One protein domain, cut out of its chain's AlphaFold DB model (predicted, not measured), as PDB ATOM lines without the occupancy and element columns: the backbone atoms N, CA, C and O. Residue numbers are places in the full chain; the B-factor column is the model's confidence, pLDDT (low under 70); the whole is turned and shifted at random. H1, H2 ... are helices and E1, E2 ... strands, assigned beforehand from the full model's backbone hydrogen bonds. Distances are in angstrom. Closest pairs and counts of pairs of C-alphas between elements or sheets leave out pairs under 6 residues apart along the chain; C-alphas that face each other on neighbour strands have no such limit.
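AT A GLANCE: This is residues 9 to 65 of the 128 residues of an uncharacterized protein of Streptomyces sp. ZYC-3 (UniProt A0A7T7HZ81). A small hairpin of two short strands, E1 and E2, packs mainly through E2 on residues 56 to 63 of H2, and H2 lies side by side with a second helix of equal residue count, H1, which runs the opposite way. The lines of the two helices stand at only 4 degrees to each other, with 12 pairs of their C-alphas within 8 A, while the hairpin has little contact with H1: one pair of C-alphas within 8 A, between H1 and E1. The printed part has 57 residues, with two named helices and two named strands in the order H1, E1, E2, H2; the sheet's order is E1 - E2, antiparallel, and the class is mixed, helices and strands. The whole is compact, with a radius of gyration of the C-alphas of 10.4 A, and its rounded outline spans 27 by 21 by 20 A.

HOW THE PARTS SIT: Begin with the sheet, E1 at residues 32 to 35 and E2 at residues 38 to 41, antiparallel neighbours in a hairpin with 136 degrees between their directions. Look for N 33 and O 40, 2.9 A apart, and N 40 and O 33, 2.8 A apart, both within hydrogen-bond range. From E2 go to H2, residues 50 to 63, where the closest C-alphas of the two are those of Leu 39 and Thr 60, 5.1 A apart. E1 and H2 are apart. Next find H1, residues 10 to 23, which touches H2 at a shallow tilt of 4 degrees, opposite ways; their closest C-alphas, those of Ile 12 and Ala 59, are 6.0 A apart. H1 and E2 are apart, and the closest C-alphas of H1 and E1, those of Ile 13 and Trp 32, are 7.8 A apart. In H2 every O i to N i+4 pair is within hydrogen-bond range; in H1, 9 of 10 are.

IN THESE COORDINATES: Find C-alpha 32 at (21.140, 38.708, 42.201), where E1 begins; it runs 9.6 A to Lys 35. E2 runs 9.8 A from Asp 38 to Trp 41. Find C-alpha 10 at (17.872, 46.834, 47.879); from there H1 runs 20.1 A to Val 23. H2 starts at Arg 50 and runs 19.8 A to C-alpha 63 at (10.501, 41.768, 44.585).

THE WHOLE: The two C-alphas farthest apart are those of Glu 22 and Phe 36, 28.8 A. The printed part runs from residue 9 to residue 65 with no cut, and its first and last C-alphas are 10.1 A apart. The link from E1 to E2 is tight, those from H1 to E1 and from E2 to H2 are short, with 8 residues each, and no link is long. The mean pLDDT of the printed part is 89.8; look for low confidence, under 70, at residues 30, 44 and 46.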
ATOM      1  N   TRP A   9      14.210  47.292  45.715       96.25
ATOM      2  CA  TRP A   9      14.704  45.919  45.892       96.25
ATOM      3  C   TRP A   9      15.904  45.806  46.835       96.25
ATOM      4  O   TRP A   9      16.098  44.759  47.448       96.25
ATOM      5  N   ALA A  10      16.687  46.871  47.024       95.25
ATOM      6  CA  ALA A  10      17.872  46.834  47.879       95.25
ATOM      7  C   ALA A  10      17.598  46.349  49.323       95.25
ATOM      8  O   ALA A  10      18.391  45.559  49.835       95.25
ATOM      9  N   PRO A  11      16.510  46.753  50.014       95.94
ATOM     10  CA  PRO A  11      16.176  46.199  51.326       95.94
ATOM     11  C   PRO A  11      15.846  44.699  51.294       95.94
ATOM     12  O   PRO A  11      16.251  43.985  52.212       95.94
ATOM     13  N   ILE A  12      15.160  44.233  50.244       96.50
ATOM     14  CA  ILE A  12      14.783  42.825  50.039       96.50
ATOM     15  C   ILE A  12      16.048  41.984  49.867       96.50
ATOM     16  O   ILE A  12      16.249  41.015  50.597       96.50
ATOM     17  N   ILE A  13      16.934  42.421  48.967       95.00
ATOM     18  CA  ILE A  13      18.227  41.790  48.691       95.00
ATOM     19  C   ILE A  13      19.067  41.738  49.966       95.00
ATOM     20  O   ILE A  13      19.460  40.661  50.389       95.00
ATOM     21  N   ARG A  14      19.265  42.867  50.661       94.56
ATOM     22  CA  ARG A  14      20.063  42.895  51.903       94.56
ATOM     23  C   ARG A  14      19.528  41.971  52.991       94.56
ATOM     24  O   ARG A  14      20.307  41.490  53.804       94.56
ATOM     25  N   ARG A  15      18.208  41.795  53.082       96.25
ATOM     26  CA  ARG A  15      17.616  40.856  54.039       96.25
ATOM     27  C   ARG A  15      17.872  39.414  53.606       96.25
ATOM     28  O   ARG A  15      18.286  38.627  54.445       96.25
ATOM     29  N   ALA A  16      17.682  39.108  52.324       95.06
ATOM     30  CA  ALA A  16      17.953  37.788  51.773       95.06
ATOM     31  C   ALA A  16      19.423  37.381  51.956       95.06
ATOM     32  O   ALA A  16      19.671  36.288  52.437       95.06
ATOM     33  N   GLU A  17      20.375  38.275  51.668       93.62
ATOM     34  CA  GLU A  17      21.818  38.047  51.875       93.62
ATOM     35  C   GLU A  17      22.125  37.648  53.324       93.62
ATOM     36  O   GLU A  17      22.767  36.634  53.555       93.62
ATOM     37  N   ARG A  18      21.589  38.378  54.314       94.50
ATOM     38  CA  ARG A  18      21.790  38.025  55.731       94.50
ATOM     39  C   ARG A  18      21.217  36.654  56.086       94.50
ATOM     40  O   ARG A  18      21.848  35.911  56.819       94.50
ATOM     41  N   GLU A  19      20.017  36.335  55.597       95.50
ATOM     42  CA  GLU A  19      19.403  35.021  55.827       95.50
ATOM     43  C   GLU A  19      20.218  33.903  55.149       95.50
ATOM     44  O   GLU A  19      20.327  32.801  55.679       95.50
ATOM     45  N   LEU A  20      20.817  34.176  53.989       93.81
ATOM     46  CA  LEU A  20      21.641  33.217  53.258       93.81
ATOM     47  C   LEU A  20      23.017  33.015  53.880       93.81
ATOM     48  O   LEU A  20      23.495  31.887  53.865       93.81
ATOM     49  N   ASP A  21      23.618  34.039  54.480       93.06
ATOM     50  CA  ASP A  21      24.850  33.890  55.262       93.06
ATOM     51  C   ASP A  21      24.673  32.885  56.418       93.06
ATOM     52  O   ASP A  21      25.627  32.208  56.802       93.06
ATOM     53  N   GLU A  22      23.453  32.753  56.956       95.12
ATOM     54  CA  GLU A  22      23.125  31.802  58.026       95.12
ATOM     55  C   GLU A  22      22.944  30.367  57.506       95.12
ATOM     56  O   GLU A  22      23.460  29.424  58.110       95.12
ATOM     57  N   VAL A  23      22.221  30.182  56.392       94.38
ATOM     58  CA  VAL A  23      21.847  28.843  55.880       94.38
ATOM     59  C   VAL A  23      22.780  28.305  54.790       94.38
ATOM     60  O   VAL A  23      22.771  27.112  54.492       94.38
ATOM     61  N   TRP A  24      23.588  29.174  54.184       92.00
ATOM     62  CA  TRP A  24      24.587  28.849  53.168       92.00
ATOM     63  C   TRP A  24      25.824  29.761  53.294       92.00
ATOM     64  O   TRP A  24      26.077  30.607  52.428       92.00
ATOM     65  N   PRO A  25      26.633  29.575  54.356       89.12
ATOM     66  CA  PRO A  25      27.831  30.377  54.571       89.12
ATOM     67  C   PRO A  25      28.787  30.311  53.375       89.12
ATOM     68  O   PRO A  25      29.166  29.226  52.924       89.12
ATOM     69  N   GLY A  26      29.210  31.475  52.879       85.06
ATOM     70  CA  GLY A  26      30.147  31.570  51.756       85.06
ATOM     71  C   GLY A  26      29.514  31.340  50.381       85.06
ATOM     72  O   GLY A  26      30.221  30.960  49.443       85.06
ATOM     73  N   HIS A  27      28.205  31.559  50.240       85.06
ATOM     74  CA  HIS A  27      27.555  31.544  48.934       85.06
ATOM     75  C   HIS A  27      28.235  32.514  47.935       85.06
ATOM     76  O   HIS A  27      28.787  33.544  48.336       85.06
ATOM     77  N   PRO A  28      28.203  32.238  46.617       81.75
ATOM     78  CA  PRO A  28      28.854  33.082  45.606       81.75
ATOM     79  C   PRO A  28      28.347  34.531  45.636       81.75
ATOM     80  O   PRO A  28      27.190  34.714  45.968       81.75
ATOM     81  N   GLN A  29      29.147  35.532  45.229       77.44
ATOM     82  CA  GLN A  29      28.733  36.934  44.981       77.44
ATOM     83  C   GLN A  29      29.420  37.529  43.727       77.44
ATOM     84  O   GLN A  29      30.580  37.195  43.483       77.44
ATOM     85  N   PRO A  30      28.765  38.412  42.926       63.34
ATOM     86  CA  PRO A  30      27.354  38.817  42.965       63.34
ATOM     87  C   PRO A  30      26.443  37.841  42.200       63.34
ATOM     88  O   PRO A  30      26.805  37.330  41.134       63.34
ATOM     89  N   TYR A  31      25.239  37.617  42.726       83.31
ATOM     90  CA  TYR A  31      24.332  36.574  42.240       83.31
ATOM     91  C   TYR A  31      22.888  37.023  42.017       83.31
ATOM     92  O   TYR A  31      22.159  36.317  41.332       83.31
ATOM     93  N   TRP A  32      22.451  38.164  42.543       91.19
ATOM     94  CA  TRP A  32      21.140  38.708  42.201       91.19
ATOM     95  C   TRP A  32      21.191  39.429  40.857       91.19
ATOM     96  O   TRP A  32      22.058  40.272  40.626       91.19
ATOM     97  N   GLU A  33      20.240  39.133  39.982       91.94
ATOM     98  CA  GLU A  33      20.058  39.822  38.707       91.94
ATOM     99  C   GLU A  33      18.585  40.154  38.470       91.94
ATOM    100  O   GLU A  33      17.687  39.536  39.039       91.94
ATOM    101  N   GLU A  34      18.333  41.155  37.631       90.25
ATOM    102  CA  GLU A  34      16.990  41.398  37.108       90.25
ATOM    103  C   GLU A  34      16.824  40.644  35.796       90.25
ATOM    104  O   GLU A  34      17.614  40.837  34.870       90.25
ATOM    105  N   LYS A  35      15.776  39.830  35.695       88.62
ATOM    106  CA  LYS A  35      15.442  39.123  34.466       88.62
ATOM    107  C   LYS A  35      13.938  39.149  34.229       88.62
ATOM    108  O   LYS A  35      13.168  38.655  35.045       88.62
ATOM    109  N   PHE A  36      13.529  39.693  33.083       86.94
ATOM    110  CA  PHE A  36      12.121  39.822  32.682       86.94
ATOM    111  C   PHE A  36      11.228  40.478  33.751       86.94
ATOM    112  O   PHE A  36      10.064  40.116  33.925       86.94
ATOM    113  N   GLY A  37      11.777  41.467  34.453       89.12
ATOM    114  CA  GLY A  37      11.117  42.195  35.527       89.12
ATOM    115  C   GLY A  37      11.198  41.532  36.897       89.12
ATOM    116  O   GLY A  37      10.751  42.149  37.860       89.12
ATOM    117  N   ASP A  38      11.791  40.347  37.025       91.81
ATOM    118  CA  ASP A  38      11.885  39.622  38.290       91.81
ATOM    119  C   ASP A  38      13.301  39.648  38.869       91.81
ATOM    120  O   ASP A  38      14.299  39.583  38.146       91.81
ATOM    121  N   LEU A  39      13.381  39.685  40.200       93.44
ATOM    122  CA  LEU A  39      14.614  39.413  40.932       93.44
ATOM    123  C   LEU A  39      14.927  37.915  40.854       93.44
ATOM    124  O   LEU A  39      14.174  37.085  41.370       93.44
ATOM    125  N   CYS A  40      16.050  37.576  40.235       90.94
ATOM    126  CA  CYS A  40      16.482  36.204  40.005       90.94
ATOM    127  C   CYS A  40      17.846  35.938  40.635       90.94
ATOM    128  O   CYS A  40      18.681  36.834  40.755       90.94
ATOM    129  N   TRP A  41      18.092  34.673  40.973       88.62
ATOM    130  CA  TRP A  41      19.427  34.196  41.303       88.62
ATOM    131  C   TRP A  41      20.143  33.700  40.038       88.62
ATOM    132  O   TRP A  41      19.673  32.777  39.373       88.62
ATOM    133  N   LYS A  42      21.298  34.290  39.724       82.12
ATOM    134  CA  LYS A  42      22.088  34.119  38.494       82.12
ATOM    135  C   LYS A  42      22.532  32.680  38.231       82.12
ATOM    136  O   LYS A  42      22.533  32.224  37.092       82.12
ATOM    137  N   SER A  43      22.944  31.955  39.267       71.81
ATOM    138  CA  SER A  43      23.398  30.563  39.169       71.81
ATOM    139  C   SER A  43      22.411  29.635  39.864       71.81
ATOM    140  O   SER A  43      22.387  29.626  41.088       71.81
ATOM    141  N   CYS A  44      21.618  28.855  39.125       67.38
ATOM    142  CA  CYS A  44      20.660  27.922  39.725       67.38
ATOM    143  C   CYS A  44      21.366  27.041  40.776       67.38
ATOM    144  O   CYS A  44      22.199  26.215  40.388       67.38
ATOM    145  N   PRO A  45      21.097  27.221  42.083       71.31
ATOM    146  CA  PRO A  45      21.784  26.482  43.132       71.31
ATOM    147  C   PRO A  45      21.142  25.093  43.270       71.31
ATOM    148  O   PRO A  45      20.540  24.768  44.290       71.31
ATOM    149  N   LEU A  46      21.213  24.288  42.201       69.69
ATOM    150  CA  LEU A  46      20.548  22.981  42.097       69.69
ATOM    151  C   LEU A  46      20.965  22.017  43.214       69.69
ATOM    152  O   LEU A  46      20.153  21.203  43.642       69.69
ATOM    153  N   ASP A  47      22.189  22.167  43.718       80.06
ATOM    154  CA  ASP A  47      22.748  21.324  44.776       80.06
ATOM    155  C   ASP A  47      22.439  21.838  46.197       80.06
ATOM    156  O   ASP A  47      22.879  21.238  47.176       80.06
ATOM    157  N   GLN A  48      21.708  22.953  46.341       86.94
ATOM    158  CA  GLN A  48      21.426  23.560  47.646       86.94
ATOM    159  C   GLN A  48      20.114  23.083  48.277       86.94
ATOM    160  O   GLN A  48      19.143  22.719  47.610       86.94
ATOM    161  N   GLY A  49      20.097  23.113  49.611       88.88
ATOM    162  CA  GLY A  49      18.982  22.650  50.432       88.88
ATOM    163  C   GLY A  49      17.720  23.514  50.332       88.88
ATOM    164  O   GLY A  49      17.711  24.630  49.809       88.88
ATOM    165  N   ARG A  50      16.620  22.996  50.894       92.81
ATOM    166  CA  ARG A  50      15.303  23.663  50.885       92.81
ATOM    167  C   ARG A  50      15.317  25.045  51.538       92.81
ATOM    168  O   ARG A  50      14.552  25.906  51.119       92.81
ATOM    169  N   GLU A  51      16.157  25.248  52.547       94.75
ATOM    170  CA  GLU A  51      16.256  26.509  53.291       94.75
ATOM    171  C   GLU A  51      16.799  27.638  52.409       94.75
ATOM    172  O   GLU A  51      16.200  28.711  52.356       94.75
ATOM    173  N   VAL A  52      17.831  27.360  51.605       93.25
ATOM    174  CA  VAL A  52      18.374  28.297  50.606       93.25
ATOM    175  C   VAL A  52      17.293  28.703  49.609       93.25
ATOM    176  O   VAL A  52      17.020  29.886  49.407       93.25
ATOM    177  N   TRP A  53      16.605  27.716  49.030       91.88
ATOM    178  CA  TRP A  53      15.514  27.975  48.093       91.88
ATOM    179  C   TRP A  53      14.350  28.735  48.729       91.88
ATOM    180  O   TRP A  53      13.700  29.530  48.050       91.88
ATOM    181  N   ALA A  54      14.076  28.534  50.019       94.75
ATOM    182  CA  ALA A  54      13.042  29.275  50.727       94.75
ATOM    183  C   ALA A  54      13.386  30.768  50.838       94.75
ATOM    184  O   ALA A  54      12.498  31.598  50.630       94.75
ATOM    185  N   VAL A  55      14.650  31.116  51.110       95.75
ATOM    186  CA  VAL A  55      15.099  32.517  51.132       95.75
ATOM    187  C   VAL A  55      15.015  33.128  49.736       95.75
ATOM    188  O   VAL A  55      14.409  34.190  49.565       95.75
ATOM    189  N   ILE A  56      15.530  32.423  48.721       93.94
ATOM    190  CA  ILE A  56      15.534  32.912  47.337       93.94
ATOM    191  C   ILE A  56      14.116  33.164  46.833       93.94
ATOM    192  O   ILE A  56      13.792  34.267  46.399       93.94
ATOM    193  N   ASN A  57      13.234  32.173  46.964       93.88
ATOM    194  CA  ASN A  57      11.859  32.280  46.486       93.88
ATOM    195  C   ASN A  57      11.068  33.368  47.219       93.88
ATOM    196  O   ASN A  57      10.201  34.007  46.619       93.88
ATOM    197  N   ARG A  58      11.353  33.596  48.508       96.31
ATOM    198  CA  ARG A  58      10.733  34.686  49.269       96.31
ATOM    199  C   ARG A  58      11.175  36.042  48.731       96.31
ATOM    200  O   ARG A  58      10.317  36.877  48.460       96.31
ATOM    201  N   ALA A  59      12.478  36.238  48.535       95.75
ATOM    202  CA  ALA A  59      13.024  37.471  47.980       95.75
ATOM    203  C   ALA A  59      12.470  37.752  46.575       95.75
ATOM    204  O   ALA A  59      11.979  38.850  46.321       95.75
ATOM    205  N   THR A  60      12.458  36.744  45.698       94.69
ATOM    206  CA  THR A  60      11.887  36.844  44.347       94.69
ATOM    207  C   THR A  60      10.408  37.228  44.377       94.69
ATOM    208  O   THR A  60      10.002  38.134  43.654       94.69
ATOM    209  N   ARG A  61       9.597  36.599  45.239       95.25
ATOM    210  CA  ARG A  61       8.159  36.898  45.355       95.25
ATOM    211  C   ARG A  61       7.879  38.296  45.912       95.25
ATOM    212  O   ARG A  61       6.931  38.955  45.500       95.25
ATOM    213  N   GLU A  62       8.674  38.754  46.871       96.12
ATOM    214  CA  GLU A  62       8.523  40.109  47.409       96.12
ATOM    215  C   GLU A  62       8.933  41.153  46.366       96.12
ATOM    216  O   GLU A  62       8.224  42.136  46.141       96.12
ATOM    217  N   ALA A  63      10.032  40.904  45.656       95.50
ATOM    218  CA  ALA A  63      10.501  41.768  44.585       95.50
ATOM    219  C   ALA A  63       9.519  41.833  43.403       95.50
ATOM    220  O   ALA A  63       9.336  42.911  42.844       95.50
ATOM    221  N   SER A  64       8.827  40.736  43.065       94.50
ATOM    222  CA  SER A  64       7.858  40.704  41.956       94.50
ATOM    223  C   SER A  64       6.619  41.580  42.187       94.50
ATOM    224  O   SER A  64       5.869  41.839  41.252       94.50
ATOM    225  N   SER A  65       6.399  42.042  43.422       94.88
ATOM    226  CA  SER A  65       5.310  42.957  43.800       94.88
ATOM    227  C   SER A  65       5.808  44.318  44.309       94.88
ATOM    228  O   SER A  65       5.011  45.180  44.683       94.88
TER     229      SER A  65